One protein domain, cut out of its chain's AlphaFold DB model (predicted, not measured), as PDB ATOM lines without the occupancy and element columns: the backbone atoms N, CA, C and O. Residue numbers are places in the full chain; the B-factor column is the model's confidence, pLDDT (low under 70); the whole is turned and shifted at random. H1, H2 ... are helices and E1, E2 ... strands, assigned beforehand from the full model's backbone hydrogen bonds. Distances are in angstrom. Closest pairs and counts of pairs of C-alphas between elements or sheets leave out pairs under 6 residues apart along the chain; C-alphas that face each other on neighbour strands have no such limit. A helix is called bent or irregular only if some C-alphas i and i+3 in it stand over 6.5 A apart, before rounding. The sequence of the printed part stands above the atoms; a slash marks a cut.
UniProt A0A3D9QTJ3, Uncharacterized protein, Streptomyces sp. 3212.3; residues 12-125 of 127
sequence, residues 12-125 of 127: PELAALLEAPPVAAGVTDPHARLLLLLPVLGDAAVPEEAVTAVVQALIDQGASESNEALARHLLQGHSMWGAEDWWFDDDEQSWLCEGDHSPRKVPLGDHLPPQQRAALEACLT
ATOM      1  N   PRO A  12     -44.506 -21.143  75.603       94.94
ATOM      2  CA  PRO A  12     -45.277 -22.043  74.745       94.94
ATOM      3  C   PRO A  12     -46.795 -21.834  74.850       94.94
ATOM      4  O   PRO A  12     -47.492 -21.872  73.835       94.94
ATOM      5  N   GLU A  13     -47.317 -21.558  76.050       94.81
ATOM      6  CA  GLU A  13     -48.739 -21.238  76.238       94.81
ATOM      7  C   GLU A  13     -49.117 -19.912  75.579       94.81
ATOM      8  O   GLU A  13     -50.145 -19.823  74.903       94.81
ATOM      9  N   LEU A  14     -48.277 -18.884  75.728       94.94
ATOM     10  CA  LEU A  14     -48.476 -17.608  75.053       94.94
ATOM     11  C   LEU A  14     -48.478 -17.787  73.530       94.94
ATOM     12  O   LEU A  14     -49.401 -17.310  72.875       94.94
ATOM     13  N   ALA A  15     -47.506 -18.510  72.970       94.12
ATOM     14  CA  ALA A  15     -47.434 -18.790  71.538       94.12
ATOM     15  C   ALA A  15     -48.703 -19.500  71.030       94.12
ATOM     16  O   ALA A  15     -49.302 -19.063  70.046       94.12
ATOM     17  N   ALA A  16     -49.191 -20.509  71.759       93.12
ATOM     18  CA  ALA A  16     -50.438 -21.196  71.428       93.12
ATOM     19  C   ALA A  16     -51.655 -20.248  71.427       93.12
ATOM     20  O   ALA A  16     -52.524 -20.348  70.558       93.12
ATOM     21  N   LEU A  17     -51.719 -19.282  72.354       91.94
ATOM     22  CA  LEU A  17     -52.780 -18.264  72.383       91.94
ATOM     23  C   LEU A  17     -52.715 -17.287  71.200       91.94
ATOM     24  O   LEU A  17     -53.748 -16.731  70.813       91.94
ATOM     25  N   LEU A  18     -51.534 -17.049  70.626       91.88
ATOM     26  CA  LEU A  18     -51.374 -16.208  69.434       91.88
ATOM     27  C   LEU A  18     -51.808 -16.934  68.161       91.88
ATOM     28  O   LEU A  18     -52.413 -16.313  67.288       91.88
ATOM     29  N   GLU A  19     -51.554 -18.240  68.082       90.94
ATOM     30  CA  GLU A  19     -51.985 -19.095  66.971       90.94
ATOM     31  C   GLU A  19     -53.474 -19.457  67.038       90.94
ATOM     32  O   GLU A  19     -54.090 -19.782  66.018       90.94
ATOM     33  N   ALA A  20     -54.076 -19.382  68.229       87.50
ATOM     34  CA  ALA A  20     -55.479 -19.700  68.427       87.50
ATOM     35  C   ALA A  20     -56.389 -18.818  67.546       87.50
ATOM     36  O   ALA A  20     -56.254 -17.581  67.533       87.50
ATOM     37  N   PRO A  21     -57.363 -19.430  66.841       85.19
ATOM     38  CA  PRO A  21     -58.246 -18.703  65.947       85.19
ATOM     39  C   PRO A  21     -59.035 -17.638  66.723       85.19
ATOM     40  O   PRO A  21     -59.453 -17.880  67.860       85.19
ATOM     41  N   PRO A  22     -59.268 -16.456  66.129       79.56
ATOM     42  CA  PRO A  22     -60.013 -15.401  66.791       79.56
ATOM     43  C   PRO A  22     -61.436 -15.869  67.104       79.56
ATOM     44  O   PRO A  22     -62.182 -16.304  66.226       79.56
ATOM     45  N   VAL A  23     -61.817 -15.754  68.373       75.56
ATOM     46  CA  VAL A  23     -63.204 -15.933  68.812       75.56
ATOM     47  C   VAL A  23     -63.987 -14.647  68.536       75.56
ATOM     48  O   VAL A  23     -63.409 -13.569  68.423       75.56
ATOM     49  N   ALA A  24     -65.319 -14.735  68.457       68.19
ATOM     50  CA  ALA A  24     -66.186 -13.586  68.155       68.19
ATOM     51  C   ALA A  24     -66.098 -12.423  69.174       68.19
ATOM     52  O   ALA A  24     -66.634 -11.347  68.913       68.19
ATOM     53  N   ALA A  25     -65.443 -12.625  70.321       79.94
ATOM     54  CA  ALA A  25     -65.230 -11.619  71.354       79.94
ATOM     55  C   ALA A  25     -63.749 -11.547  71.757       79.94
ATOM     56  O   ALA A  25     -63.089 -12.576  71.898       79.94
ATOM     57  N   GLY A  26     -63.256 -10.329  72.001       84.38
ATOM     58  CA  GLY A  26     -61.888 -10.063  72.452       84.38
ATOM     59  C   GLY A  26     -60.977  -9.487  71.366       84.38
ATOM     60  O   GLY A  26     -61.434  -9.014  70.328       84.38
ATOM     61  N   VAL A  27     -59.672  -9.494  71.641       88.62
ATOM     62  CA  VAL A  27     -58.637  -8.953  70.747       88.62
ATOM     63  C   VAL A  27     -58.263 -10.021  69.729       88.62
ATOM     64  O   VAL A  27     -57.704 -11.062  70.078       88.62
ATOM     65  N   THR A  28     -58.612  -9.781  68.467       90.56
ATOM     66  CA  THR A  28     -58.410 -10.730  67.361       90.56
ATOM     67  C   THR A  28     -57.068 -10.565  66.661       90.56
ATOM     68  O   THR A  28     -56.607 -11.512  66.036       90.56
ATOM     69  N   ASP A  29     -56.459  -9.384  66.766       91.88
ATOM     70  CA  ASP A  29     -55.130  -9.107  66.230       91.88
ATOM     71  C   ASP A  29     -54.053  -9.807  67.084       91.88
ATOM     72  O   ASP A  29     -53.993  -9.559  68.294       91.88
ATOM     73  N   PRO A  30     -53.221 -10.694  66.505       92.88
ATOM     74  CA  PRO A  30     -52.229 -11.450  67.266       92.88
ATOM     75  C   PRO A  30     -51.163 -10.542  67.888       92.88
ATOM     76  O   PRO A  30     -50.734 -10.789  69.011       92.88
ATOM     77  N   HIS A  31     -50.773  -9.453  67.224       95.31
ATOM     78  CA  HIS A  31     -49.767  -8.527  67.748       95.31
ATOM     79  C   HIS A  31     -50.277  -7.737  68.959       95.31
ATOM     80  O   HIS A  31     -49.610  -7.691  69.995       95.31
ATOM     81  N   ALA A  32     -51.495  -7.202  68.898       94.69
ATOM     82  CA  ALA A  32     -52.144  -6.590  70.051       94.69
ATOM     83  C   ALA A  32     -52.350  -7.605  71.189       94.69
ATOM     84  O   ALA A  32     -52.136  -7.273  72.355       94.69
ATOM     85  N   ARG A  33     -52.722  -8.852  70.868       94.44
ATOM     86  CA  ARG A  33     -52.881  -9.927  71.860       94.44
ATOM     87  C   ARG A  33     -51.561 -10.249  72.565       94.44
ATOM     88  O   ARG A  33     -51.562 -10.353  73.789       94.44
ATOM     89  N   LEU A  34     -50.453 -10.347  71.825       95.50
ATOM     90  CA  LEU A  34     -49.112 -10.560  72.380       95.50
ATOM     91  C   LEU A  34     -48.767  -9.474  73.400       95.50
ATOM     92  O   LEU A  34     -48.436  -9.791  74.540       95.50
ATOM     93  N   LEU A  35     -48.899  -8.200  73.024       95.44
ATOM     94  CA  LEU A  35     -48.552  -7.089  73.915       95.44
ATOM     95  C   LEU A  35     -49.449  -7.020  75.157       95.44
ATOM     96  O   LEU A  35     -48.972  -6.668  76.233       95.44
ATOM     97  N   LEU A  36     -50.731  -7.373  75.028       94.31
ATOM     98  CA  LEU A  36     -51.669  -7.401  76.154       94.31
ATOM     99  C   LEU A  36     -51.400  -8.536  77.146       94.31
ATOM    100  O   LEU A  36     -51.665  -8.364  78.334       94.31
ATOM    101  N   LEU A  37     -50.907  -9.684  76.673       93.44
ATOM    102  CA  LEU A  37     -50.611 -10.852  77.511       93.44
ATOM    103  C   LEU A  37     -49.178 -10.857  78.051       93.44
ATOM    104  O   LEU A  37     -48.901 -11.534  79.036       93.44
ATOM    105  N   LEU A  38     -48.275 -10.070  77.467       93.12
ATOM    106  CA  LEU A  38     -46.884  -9.964  77.906       93.12
ATOM    107  C   LEU A  38     -46.716  -9.707  79.417       93.12
ATOM    108  O   LEU A  38     -45.834 -10.318  80.012       93.12
ATOM    109  N   PRO A  39     -47.559  -8.890  80.086       91.06
ATOM    110  CA  PRO A  39     -47.440  -8.677  81.524       91.06
ATOM    111  C   PRO A  39     -47.615  -9.933  82.377       91.06
ATOM    112  O   PRO A  39     -47.127  -9.922  83.498       91.06
ATOM    113  N   VAL A  40     -48.306 -10.980  81.898       91.00
ATOM    114  CA  VAL A  40     -48.504 -12.241  82.646       91.00
ATOM    115  C   VAL A  40     -47.485 -13.330  82.297       91.00
ATOM    116  O   VAL A  40     -47.477 -14.374  82.953       91.00
ATOM    117  N   LEU A  41     -46.613 -13.076  81.315       92.50
ATOM    118  CA  LEU A  41     -45.475 -13.933  80.991       92.50
ATOM    119  C   LEU A  41     -44.464 -13.910  82.145       92.50
ATOM    120  O   LEU A  41     -44.123 -12.850  82.679       92.50
ATOM    121  N   GLY A  42     -43.958 -15.083  82.506       91.25
ATOM    122  CA  GLY A  42     -42.822 -15.207  83.418       91.25
ATOM    123  C   GLY A  42     -42.074 -16.500  83.177       91.25
ATOM    124  O   GLY A  42     -41.944 -17.314  84.082       91.25
ATOM    125  N   ASP A  43     -41.627 -16.690  81.943       92.75
ATOM    126  CA  ASP A  43     -40.835 -17.841  81.520       92.75
ATOM    127  C   ASP A  43     -39.350 -17.457  81.465       92.75
ATOM    128  O   ASP A  43     -38.995 -16.430  80.886       92.75
ATOM    129  N   ALA A  44     -38.480 -18.248  82.088       91.75
ATOM    130  CA  ALA A  44     -37.031 -18.074  82.027       91.75
ATOM    131  C   ALA A  44     -36.423 -18.598  80.714       91.75
ATOM    132  O   ALA A  44     -35.327 -18.183  80.331       91.75
ATOM    133  N   ALA A  45     -37.138 -19.469  79.999       92.94
ATOM    134  CA  ALA A  45     -36.704 -20.132  78.774       92.94
ATOM    135  C   ALA A  45     -37.322 -19.510  77.506       92.94
ATOM    136  O   ALA A  45     -37.539 -20.198  76.506       92.94
ATOM    137  N   VAL A  46     -37.589 -18.198  77.520       93.56
ATOM    138  CA  VAL A  46     -38.073 -17.468  76.338       93.56
ATOM    139  C   VAL A  46     -37.036 -17.561  75.205       93.56
ATOM    140  O   VAL A  46     -35.870 -17.208  75.413       93.56
ATOM    141  N   PRO A  47     -37.432 -17.988  73.994       94.44
ATOM    142  CA  PRO A  47     -36.503 -18.160  72.888       94.44
ATOM    143  C   PRO A  47     -36.129 -16.816  72.242       94.44
ATOM    144  O   PRO A  47     -36.838 -15.817  72.373       94.44
ATOM    145  N   GLU A  48     -35.006 -16.768  71.524       92.12
ATOM    146  CA  GLU A  48     -34.464 -15.512  70.982       92.12
ATOM    147  C   GLU A  48     -35.410 -14.848  69.966       92.12
ATOM    148  O   GLU A  48     -35.552 -13.620  69.952       92.12
ATOM    149  N   GLU A  49     -36.140 -15.643  69.176       93.75
ATOM    150  CA  GLU A  49     -37.140 -15.157  68.220       93.75
ATOM    151  C   GLU A  49     -38.295 -14.379  68.870       93.75
ATOM    152  O   GLU A  49     -38.937 -13.562  68.200       93.75
ATOM    153  N   ALA A  50     -38.531 -14.553  70.176       95.38
ATOM    154  CA  ALA A  50     -39.527 -13.788  70.916       95.38
ATOM    155  C   ALA A  50     -39.247 -12.283  70.863       95.38
ATOM    156  O   ALA A  50     -40.176 -11.478  70.774       95.38
ATOM    157  N   VAL A  51     -37.967 -11.887  70.863       95.88
ATOM    158  CA  VAL A  51     -37.569 -10.477  70.759       95.88
ATOM    159  C   VAL A  51     -38.068  -9.902  69.440       95.88
ATOM    160  O   VAL A  51     -38.678  -8.833  69.425       95.88
ATOM    161  N   THR A  52     -37.863 -10.622  68.337       95.12
ATOM    162  CA  THR A  52     -38.341 -10.204  67.016       95.12
ATOM    163  C   THR A  52     -39.866 -10.126  66.977       95.12
ATOM    164  O   THR A  52     -40.397  -9.141  66.465       95.12
ATOM    165  N   ALA A  53     -40.573 -11.099  67.559       95.50
ATOM    166  CA  ALA A  53     -42.035 -11.090  67.625       95.50
ATOM    167  C   ALA A  53     -42.578  -9.868  68.389       95.50
ATOM    168  O   ALA A  53     -43.477  -9.181  67.905       95.50
ATOM    169  N   VAL A  54     -41.990  -9.535  69.544       96.62
ATOM    170  CA  VAL A  54     -42.391  -8.358  70.333       96.62
ATOM    171  C   VAL A  54     -42.048  -7.056  69.606       96.62
ATOM    172  O   VAL A  54     -42.857  -6.132  69.613       96.62
ATOM    173  N   VAL A  55     -40.891  -6.967  68.938       97.25
ATOM    174  CA  VAL A  55     -40.541  -5.794  68.116       97.25
ATOM    175  C   VAL A  55     -41.568  -5.570  67.010       97.25
ATOM    176  O   VAL A  55     -42.041  -4.445  66.858       97.25
ATOM    177  N   GLN A  56     -41.937  -6.621  66.272       95.94
ATOM    178  CA  GLN A  56     -42.938  -6.514  65.208       95.94
ATOM    179  C   GLN A  56     -44.300  -6.106  65.758       95.94
ATOM    180  O   GLN A  56     -44.928  -5.195  65.226       95.94
ATOM    181  N   ALA A  57     -44.715  -6.690  66.882       96.62
ATOM    182  CA  ALA A  57     -45.965  -6.304  67.511       96.62
ATOM    183  C   ALA A  57     -45.968  -4.835  67.959       96.62
ATOM    184  O   ALA A  57     -46.956  -4.137  67.751       96.62
ATOM    185  N   LEU A  58     -44.866  -4.335  68.526       96.88
ATOM    186  CA  LEU A  58     -44.736  -2.924  68.901       96.88
ATOM    187  C   LEU A  58     -44.840  -1.999  67.681       96.88
ATOM    188  O   LEU A  58     -45.559  -1.002  67.740       96.88
ATOM    189  N   ILE A  59     -44.143  -2.324  66.588       96.56
ATOM    190  CA  ILE A  59     -44.176  -1.542  65.342       96.56
ATOM    191  C   ILE A  59     -45.595  -1.514  64.766       96.56
ATOM    192  O   ILE A  59     -46.101  -0.437  64.450       96.56
ATOM    193  N   ASP A  60     -46.269  -2.661  64.718       95.81
ATOM    194  CA  ASP A  60     -47.639  -2.760  64.209       95.81
ATOM    195  C   ASP A  60     -48.651  -1.992  65.068       95.81
ATOM    196  O   ASP A  60     -49.643  -1.483  64.546       95.81
ATOM    197  N   GLN A  61     -48.381  -1.826  66.369       94.94
ATOM    198  CA  GLN A  61     -49.170  -0.960  67.256       94.94
ATOM    199  C   GLN A  61     -48.700   0.511  67.270       94.94
ATOM    200  O   GLN A  61     -49.162   1.304  68.094       94.94
ATOM    201  N   GLY A  62     -47.814   0.906  66.350       94.06
ATOM    202  CA  GLY A  62     -47.437   2.301  66.105       94.06
ATOM    203  C   GLY A  62     -46.186   2.792  66.837       94.06
ATOM    204  O   GLY A  62     -45.955   4.003  66.890       94.06
ATOM    205  N   ALA A  63     -45.371   1.901  67.404       92.81
ATOM    206  CA  ALA A  63     -44.063   2.270  67.942       92.81
ATOM    207  C   ALA A  63     -43.014   2.465  66.823       92.81
ATOM    208  O   ALA A  63     -43.178   2.003  65.697       92.81
ATOM    209  N   SER A  64     -41.914   3.165  67.120       89.25
ATOM    210  CA  SER A  64     -40.847   3.446  66.142       89.25
ATOM    211  C   SER A  64     -39.930   2.238  65.911       89.25
ATOM    212  O   SER A  64     -39.845   1.363  66.754       89.25
ATOM    213  N   GLU A  65     -39.177   2.174  64.811       77.94
ATOM    214  CA  GLU A  65     -38.392   0.971  64.443       77.94
ATOM    215  C   GLU A  65     -37.285   0.567  65.448       77.94
ATOM    216  O   GLU A  65     -36.809  -0.564  65.435       77.94
ATOM    217  N   SER A  66     -36.891   1.450  66.373       78.25
ATOM    218  CA  SER A  66     -35.826   1.196  67.356       78.25
ATOM    219  C   SER A  66     -36.353   0.646  68.698       78.25
ATOM    220  O   SER A  66     -36.080   1.220  69.754       78.25
ATOM    221  N   ASN A  67     -37.082  -0.479  68.677       90.56
ATOM    222  CA  ASN A  67     -37.735  -1.054  69.872       90.56
ATOM    223  C   ASN A  67     -37.049  -2.278  70.490       90.56
ATOM    224  O   ASN A  67     -37.539  -2.812  71.480       90.56
ATOM    225  N   GLU A  68     -35.930  -2.750  69.947       94.50
ATOM    226  CA  GLU A  68     -35.324  -4.021  70.371       94.50
ATOM    227  C   GLU A  68     -34.950  -4.050  71.865       94.50
ATOM    228  O   GLU A  68     -35.179  -5.041  72.559       94.50
ATOM    229  N   ALA A  69     -34.430  -2.937  72.393       93.31
ATOM    230  CA  ALA A  69     -34.112  -2.807  73.815       93.31
ATOM    231  C   ALA A  69     -35.368  -2.868  74.702       93.31
ATOM    232  O   ALA A  69     -35.345  -3.499  75.757       93.31
ATOM    233  N   LEU A  70     -36.469  -2.252  74.257       93.19
ATOM    234  CA  LEU A  70     -37.753  -2.309  74.951       93.19
ATOM    235  C   LEU A  70     -38.336  -3.724  74.906       93.19
ATOM    236  O   LEU A  70     -38.763  -4.231  75.936       93.19
ATOM    237  N   ALA A  71     -38.297  -4.384  73.747       95.06
ATOM    238  CA  ALA A  71     -38.755  -5.761  73.595       95.06
ATOM    239  C   ALA A  71     -38.015  -6.712  74.544       95.06
ATOM    240  O   ALA A  71     -38.652  -7.458  75.284       95.06
ATOM    241  N   ARG A  72     -36.678  -6.622  74.608       94.19
ATOM    242  CA  ARG A  72     -35.890  -7.400  75.576       94.19
ATOM    243  C   ARG A  72     -36.262  -7.089  77.017       94.19
ATOM    244  O   ARG A  72     -36.342  -8.007  77.819       94.19
ATOM    245  N   HIS A  73     -36.480  -5.818  77.348       91.50
ATOM    246  CA  HIS A  73     -36.868  -5.441  78.701       91.50
ATOM    247  C   HIS A  73     -38.231  -6.025  79.092       91.50
ATOM    248  O   HIS A  73     -38.373  -6.553  80.187       91.50
ATOM    249  N   LEU A  74     -39.213  -5.984  78.192       91.50
ATOM    250  CA  LEU A  74     -40.538  -6.544  78.449       91.50
ATOM    251  C   LEU A  74     -40.511  -8.074  78.603       91.50
ATOM    252  O   LEU A  74     -41.280  -8.620  79.388       91.50
ATOM    253  N   LEU A  75     -39.611  -8.759  77.891       93.12
ATOM    254  CA  LEU A  75     -39.438 -10.213  77.977       93.12
ATOM    255  C   LEU A  75     -38.687 -10.682  79.233       93.12
ATOM    256  O   LEU A  75     -38.680 -11.875  79.508       93.12
ATOM    257  N   GLN A  76     -38.102  -9.783  80.031       89.31
ATOM    258  CA  GLN A  76     -37.478 -10.139  81.319       89.31
ATOM    259  C   GLN A  76     -38.501 -10.510  82.410       89.31
ATOM    260  O   GLN A  76     -38.116 -10.794  83.545       89.31
ATOM    261  N   GLY A  77     -39.793 -10.509  82.078       80.75
ATOM    262  CA  GLY A  77     -40.874 -10.786  83.010       80.75
ATOM    263  C   GLY A  77     -41.260  -9.562  83.838       80.75
ATOM    264  O   GLY A  77     -40.581  -8.532  83.888       80.75
ATOM    265  N   HIS A  78     -42.412  -9.659  84.492       81.88
ATOM    266  CA  HIS A  78     -42.950  -8.566  85.289       81.88
ATOM    267  C   HIS A  78     -42.168  -8.391  86.600       81.88
ATOM    268  O   HIS A  78     -41.862  -9.363  87.283       81.88
ATOM    269  N   SER A  79     -41.935  -7.153  87.043       79.50
ATOM    270  CA  SER A  79     -41.134  -6.849  88.247       79.50
ATOM    271  C   SER A  79     -41.651  -7.461  89.558       79.50
ATOM    272  O   SER A  79     -40.917  -7.517  90.543       79.50
ATOM    273  N   MET A  80     -42.913  -7.905  89.599       76.38
ATOM    274  CA  MET A  80     -43.488  -8.545  90.786       76.38
ATOM    275  C   MET A  80     -43.082 -10.012  90.976       76.38
ATOM    276  O   MET A  80     -42.975 -10.423  92.132       76.38
ATOM    277  N   TRP A  81     -42.872 -10.770  89.896       77.06
ATOM    278  CA  TRP A  81     -42.566 -12.211  89.946       77.06
ATOM    279  C   TRP A  81     -41.355 -12.625  89.102       77.06
ATOM    280  O   TRP A  81     -40.820 -13.696  89.322       77.06
ATOM    281  N   GLY A  82     -40.864 -11.776  88.199       81.69
ATOM    282  CA  GLY A  82     -39.708 -12.081  87.360       81.69
ATOM    283  C   GLY A  82     -39.998 -13.172  86.331       81.69
ATOM    284  O   GLY A  82     -41.094 -13.233  85.768       81.69
ATOM    285  N   ALA A  83     -38.990 -13.998  86.076       86.31
ATOM    286  CA  ALA A  83     -39.049 -15.143  85.184       86.31
ATOM    287  C   ALA A  83     -38.788 -16.414  85.996       86.31
ATOM    288  O   ALA A  83     -37.883 -16.425  86.830       86.31
ATOM    289  N   GLU A  84     -39.578 -17.453  85.747       89.25
ATOM    290  CA  GLU A  84     -39.515 -18.734  86.449       89.25
ATOM    291  C   GLU A  84     -39.233 -19.868  85.468       89.25
ATOM    292  O   GLU A  84     -39.492 -19.744  84.270       89.25
ATOM    293  N   ASP A  85     -38.728 -20.984  85.985       89.75
ATOM    294  CA  ASP A  85     -38.603 -22.211  85.207       89.75
ATOM    295  C   ASP A  85     -39.974 -22.887  85.046       89.75
ATOM    296  O   ASP A  85     -40.816 -22.889  85.953       89.75
ATOM    297  N   TRP A  86     -40.187 -23.483  83.875       91.38
ATOM    298  CA  TRP A  86     -41.404 -24.211  83.527       91.38
ATOM    299  C   TRP A  86     -41.056 -25.573  82.943       91.38
ATOM    300  O   TRP A  86     -40.053 -25.738  82.248       91.38
ATOM    301  N   TRP A  87     -41.921 -26.549  83.183       90.50
ATOM    302  CA  TRP A  87     -41.822 -27.877  82.588       90.50
ATOM    303  C   TRP A  87     -43.200 -28.378  82.184       90.50
ATOM    304  O   TRP A  87     -44.219 -27.948  82.726       90.50
ATOM    305  N   PHE A  88     -43.230 -29.260  81.194       91.12
ATOM    306  CA  PHE A  88     -44.465 -29.856  80.714       91.12
ATOM    307  C   PHE A  88     -44.733 -31.151  81.479       91.12
ATOM    308  O   PHE A  88     -43.879 -32.038  81.507       91.12
ATOM    309  N   ASP A  89     -45.905 -31.244  82.098       89.19
ATOM    310  CA  ASP A  89     -46.395 -32.467  82.724       89.19
ATOM    311  C   ASP A  89     -47.209 -33.257  81.692       89.19
ATOM    312  O   ASP A  89     -48.268 -32.812  81.241       89.19
ATOM    313  N   ASP A  90     -46.695 -34.423  81.299       88.75
ATOM    314  CA  ASP A  90     -47.337 -35.303  80.322       88.75
ATOM    315  C   ASP A  90     -48.630 -35.949  80.852       88.75
ATOM    316  O   ASP A  90     -49.516 -36.273  80.059       88.75
ATOM    317  N   ASP A  91     -48.783 -36.130  82.163       86.44
ATOM    318  CA  ASP A  91     -49.990 -36.722  82.743       86.44
ATOM    319  C   ASP A  91     -51.124 -35.685  82.807       86.44
ATOM    320  O   ASP A  91     -52.265 -35.974  82.430       86.44
ATOM    321  N   GLU A  92     -50.814 -34.455  83.236       84.94
ATOM    322  CA  GLU A  92     -51.773 -33.340  83.286       84.94
ATOM    323  C   GLU A  92     -51.952 -32.632  81.928       84.94
ATOM    324  O   GLU A  92     -52.893 -31.852  81.767       84.94
ATOM    325  N   GLN A  93     -51.081 -32.908  80.948       89.00
ATOM    326  CA  GLN A  93     -51.027 -32.247  79.634       89.00
ATOM    327  C   GLN A  93     -50.984 -30.714  79.754       89.00
ATOM    328  O   GLN A  93     -51.683 -29.993  79.034       89.00
ATOM    329  N   SER A  94     -50.187 -30.203  80.695       88.06
ATOM    330  CA  SER A  94     -50.119 -28.770  80.995       88.06
ATOM    331  C   SER A  94     -48.722 -28.315  81.413       88.06
ATOM    332  O   SER A  94     -47.902 -29.109  81.872       88.06
ATOM    333  N   TRP A  95     -48.446 -27.019  81.241       90.50
ATOM    334  CA  TRP A  95     -47.203 -26.405  81.701       90.50
ATOM    335  C   TRP A  95     -47.295 -26.056  83.181       90.50
ATOM    336  O   TRP A  95     -48.234 -25.401  83.638       90.50
ATOM    337  N   LEU A  96     -46.293 -26.490  83.938       88.56
ATOM    338  CA  LEU A  96     -46.222 -26.296  85.372       88.56
ATOM    339  C   LEU A  96     -45.094 -25.328  85.714       88.56
ATOM    340  O   LEU A  96     -43.931 -25.556  85.387       88.56
ATOM    341  N   CYS A  97     -45.458 -24.255  86.414       87.12
ATOM    342  CA  CYS A  97     -44.511 -23.284  86.942       87.12
ATOM    343  C   CYS A  97     -43.774 -23.859  88.159       87.12
ATOM    344  O   CYS A  97     -44.403 -24.338  89.116       87.12
ATOM    345  N   GLU A  98     -42.444 -23.770  88.143       83.75
ATOM    346  CA  GLU A  98     -41.571 -24.102  89.269       83.75
ATOM    347  C   GLU A  98     -41.269 -22.911  90.187       83.75
ATOM    348  O   GLU A  98     -40.490 -23.060  91.122       83.75
ATOM    349  N   GLY A  99     -41.887 -21.750  90.006       78.62
ATOM    350  CA  GLY A  99     -41.633 -20.612  90.889       78.62
ATOM    351  C   GLY A  99     -41.965 -20.875  92.361       78.62
ATOM    352  O   GLY A  99     -42.746 -21.766  92.707       78.62
ATOM    353  N   ASP A 100     -41.410 -20.052  93.252       72.19
ATOM    354  CA  ASP A 100     -41.606 -20.150  94.712       72.19
ATOM    355  C   ASP A 100     -43.079 -20.011  95.143       72.19
ATOM    356  O   ASP A 100     -43.467 -20.384  96.252       72.19
ATOM    357  N   HIS A 101     -43.918 -19.471  94.259       65.88
ATOM    358  CA  HIS A 101     -45.358 -19.318  94.453       65.88
ATOM    359  C   HIS A 101     -46.178 -20.497  93.909       65.88
ATOM    360  O   HIS A 101     -47.403 -20.507  94.045       65.88
ATOM    361  N   SER A 102     -45.525 -21.508  93.330       70.44
ATOM    362  CA  SER A 102     -46.179 -22.720  92.855       70.44
ATOM    363  C   SER A 102     -46.808 -23.474  94.033       70.44
ATOM    364  O   SER A 102     -46.092 -23.866  94.963       70.44
ATOM    365  N   PRO A 103     -48.124 -23.766  94.004       64.94
ATOM    366  CA  PRO A 103     -48.788 -24.554  95.044       64.94
ATOM    367  C   PRO A 103     -48.156 -25.934  95.254       64.94
ATOM    368  O   PRO A 103     -48.376 -26.550  96.291       64.94
ATOM    369  N   ARG A 104     -47.375 -26.416  94.275       65.69
ATOM    370  CA  ARG A 104     -46.666 -27.699  94.312       65.69
ATOM    371  C   ARG A 104     -45.360 -27.650  95.117       65.69
ATOM    372  O   ARG A 104     -44.930 -28.690  95.605       65.69
ATOM    373  N   LYS A 105     -44.746 -26.469  95.290       64.31
ATOM    374  CA  LYS A 105     -43.573 -26.263  96.169       64.31
ATOM    375  C   LYS A 105     -43.967 -25.922  97.608       64.31
ATOM    376  O   LYS A 105     -43.167 -26.113  98.522       64.31
ATOM    377  N   VAL A 106     -45.199 -25.465  97.827       61.88
ATOM    378  CA  VAL A 106     -45.760 -25.292  99.171       61.88
ATOM    379  C   VAL A 106     -46.220 -26.660  99.688       61.88
ATOM    380  O   VAL A 106     -47.048 -27.296  99.033       61.88
ATOM    381  N   PRO A 107     -45.730 -27.141 100.847       63.50
ATOM    382  CA  PRO A 107     -46.183 -28.400 101.419       63.50
ATOM    383  C   PRO A 107     -47.710 -28.472 101.491       63.50
ATOM    384  O   PRO A 107     -48.381 -27.549 101.970       63.50
ATOM    385  N   LEU A 108     -48.257 -29.595 101.021       62.16
ATOM    386  CA  LEU A 108     -49.690 -29.851 101.029       62.16
ATOM    387  C   LEU A 108     -50.239 -29.628 102.447       62.16
ATOM    388  O   LEU A 108     -49.846 -30.290 103.407       62.16
ATOM    389  N   GLY A 109     -51.151 -28.669 102.583       60.31
ATOM    390  CA  GLY A 109     -51.796 -28.382 103.856       60.31
ATOM    391  C   GLY A 109     -51.068 -27.416 104.789       60.31
ATOM    392  O   GLY A 109     -51.423 -27.362 105.966       60.31
ATOM    393  N   ASP A 110     -50.125 -26.601 104.306       66.81
ATOM    394  CA  ASP A 110     -49.574 -25.479 105.091       66.81
ATOM    395  C   ASP A 110     -50.613 -24.468 105.580       66.81
ATOM    396  O   ASP A 110     -50.459 -23.875 106.645       66.81
ATOM    397  N   HIS A 111     -51.741 -24.381 104.888       67.94
ATOM    398  CA  HIS A 111     -52.915 -23.616 105.300       67.94
ATOM    399  C   HIS A 111     -53.977 -24.461 106.033       67.94
ATOM    400  O   HIS A 111     -54.982 -23.916 106.491       67.94
ATOM    401  N   LEU A 112     -53.794 -25.783 106.143       75.31
ATOM    402  CA  LEU A 112     -54.754 -26.689 106.775       75.31
ATOM    403  C   LEU A 112     -54.445 -26.872 108.272       75.31
ATOM    404  O   LEU A 112     -53.282 -27.033 108.654       75.31
ATOM    405  N   PRO A 113     -55.474 -26.937 109.141       83.12
ATOM    406  CA  PRO A 113     -55.320 -27.375 110.522       83.12
ATOM    407  C   PRO A 113     -54.613 -28.742 110.612       83.12
ATOM    408  O   PRO A 113     -54.872 -29.613 109.775       83.12
ATOM    409  N   PRO A 114     -53.806 -29.000 111.663       82.56
ATOM    410  CA  PRO A 114     -52.999 -30.221 111.778       82.56
ATOM    411  C   PRO A 114     -53.782 -31.528 111.593       82.56
ATOM    412  O   PRO A 114     -53.296 -32.471 110.976       82.56
ATOM    413  N   GLN A 115     -55.027 -31.573 112.078       85.56
ATOM    414  CA  GLN A 115     -55.892 -32.745 111.945       85.56
ATOM    415  C   GLN A 115     -56.293 -33.028 110.490       85.56
ATOM    416  O   GLN A 115     -56.378 -34.185 110.089       85.56
ATOM    417  N   GLN A 116     -56.533 -31.982 109.695       84.62
ATOM    418  CA  GLN A 116     -56.893 -32.119 108.283       84.62
ATOM    419  C   GLN A 116     -55.680 -32.525 107.444       84.62
ATOM    420  O   GLN A 116     -55.818 -33.372 106.566       84.62
ATOM    421  N   ARG A 117     -54.489 -32.000 107.768       82.06
ATOM    422  CA  ARG A 117     -53.233 -32.429 107.136       82.06
ATOM    423  C   ARG A 117     -52.969 -33.921 107.368       82.06
ATOM    424  O   ARG A 117     -52.791 -34.654 106.404       82.06
ATOM    425  N   ALA A 118     -53.054 -34.383 108.618       82.50
ATOM    426  CA  ALA A 118     -52.843 -35.794 108.955       82.50
ATOM    427  C   ALA A 118     -53.859 -36.733 108.275       82.50
ATOM    428  O   ALA A 118     -53.507 -37.829 107.842       82.50
ATOM    429  N   ALA A 119     -55.124 -36.307 108.156       85.88
ATOM    430  CA  ALA A 119     -56.143 -37.075 107.440       85.88
ATOM    431  C   ALA A 119     -55.843 -37.172 105.935       85.88
ATOM    432  O   ALA A 119     -56.009 -38.236 105.345       85.88
ATOM    433  N   LEU A 120     -55.380 -36.078 105.326       82.00
ATOM    434  CA  LEU A 120     -55.007 -36.035 103.914       82.00
ATOM    435  C   LEU A 120     -53.783 -36.918 103.622       82.00
ATOM    436  O   LEU A 120     -53.829 -37.723 102.695       82.00
ATOM    437  N   GLU A 121     -52.737 -36.845 104.449       83.00
ATOM    438  CA  GLU A 121     -51.544 -37.703 104.342       83.00
ATOM    439  C   GLU A 121     -51.898 -39.197 104.416       83.00
ATOM    440  O   GLU A 121     -51.417 -39.996 103.608       83.00
ATOM    441  N   ALA A 122     -52.792 -39.581 105.334       84.88
ATOM    442  CA  ALA A 122     -53.251 -40.962 105.467       84.88
ATOM    443  C   ALA A 122     -54.015 -41.470 104.228       84.88
ATOM    444  O   ALA A 122     -53.961 -42.661 103.930       84.88
ATOM    445  N   CYS A 123     -54.717 -40.591 103.506       84.00
ATOM    446  CA  CYS A 123     -55.421 -40.943 102.270       84.00
ATOM    447  C   CYS A 123     -54.483 -41.077 101.062       84.00
ATOM    448  O   CYS A 123     -54.769 -41.858 100.158       84.00
ATOM    449  N   LEU A 124     -53.398 -40.300 101.032       80.19
ATOM    450  CA  LEU A 124     -52.472 -40.229  99.897       80.19
ATOM    451  C   LEU A 124     -51.311 -41.224  99.991       80.19
ATOM    452  O   LEU A 124     -50.655 -41.480  98.986       80.19
ATOM    453  N   THR A 125     -51.057 -41.797 101.169       76.94
ATOM    454  CA  THR A 125     -50.011 -42.810 101.344       76.94
ATOM    455  C   THR A 125     -50.607 -44.202 101.105       76.94
ATOM    456  O   THR A 125     -51.414 -44.654 101.923       76.94
TER     457      THR A 125
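This is residues 12 to 125 of the 127 residues of an uncharacterized protein of Streptomyces sp. 3212.3 (UniProt A0A3D9QTJ3). Four short helices, H1 to H4, cluster at one end with H2 in their midst; a small strand hairpin, E1 and E2, follows, and H5 lies far off at the other end of a long link. The printed part has 114 residues, in the order H1, H2, H3, H4, E1, E2, H5, with one antiparallel sheet, E1 - E2, and is mostly helix. It is loose, with a radius of gyration of the C-alphas of 18.9 A, and elongated, spanning 60 by 33 by 23 A.

E1, residues 86 to 89, and E2, residues 94 to 97, form an antiparallel hairpin, with N 87 and O 96 3.1 A apart and N 96 and O 87 2.8 A apart, within hydrogen-bond range. The hub is H2, residues 30 to 40. It touches H1, residues 12 to 19, as a helical hairpin at a shallow tilt of 26 degrees, opposite ways; the closest C-alphas, Leu 18 and Pro 30, are 5.3 A apart. H2 touches H3, residues 49 to 60, at a steep tilt of 62 degrees; the closest C-alphas, His 31 and Ala 57, are 4.4 A apart. H3, with residues 50 to 55 alone, touches H4, residues 68 to 75; the closest C-alphas, Val 54 and Ala 71, are 5.5 A apart. H2 and H4 only just touch, with 3 pairs of C-alphas within 8 A, the closest Leu 38 and Leu 74 at 7.2 A. H5, residues 114 to 124, touches no helix. Every O i to N i+4 pair is within hydrogen-bond range in H1, H3, H4 and H5, and 5 of 7 in H2, which is only just irregular: C-alphas 36 and 39 are 7.0 A apart.

H1 begins at C-alpha 12 (-45.277, -22.043, 74.745), and H5 ends at C-alpha 124 (-52.472, -40.229, 99.897). From first to last C-alpha H3 measures 16.7 A, H2 15.8 A and H5 15.5 A.

The C-alphas farthest apart, Glu 65 and Gln 115, are 60.8 A apart. The printed part has no cut. The link from E2 to H5, residues 98 to 113, is long. Mean pLDDT of the printed part is 86.5; residues 24, 101 and 103 to 111 are under 70.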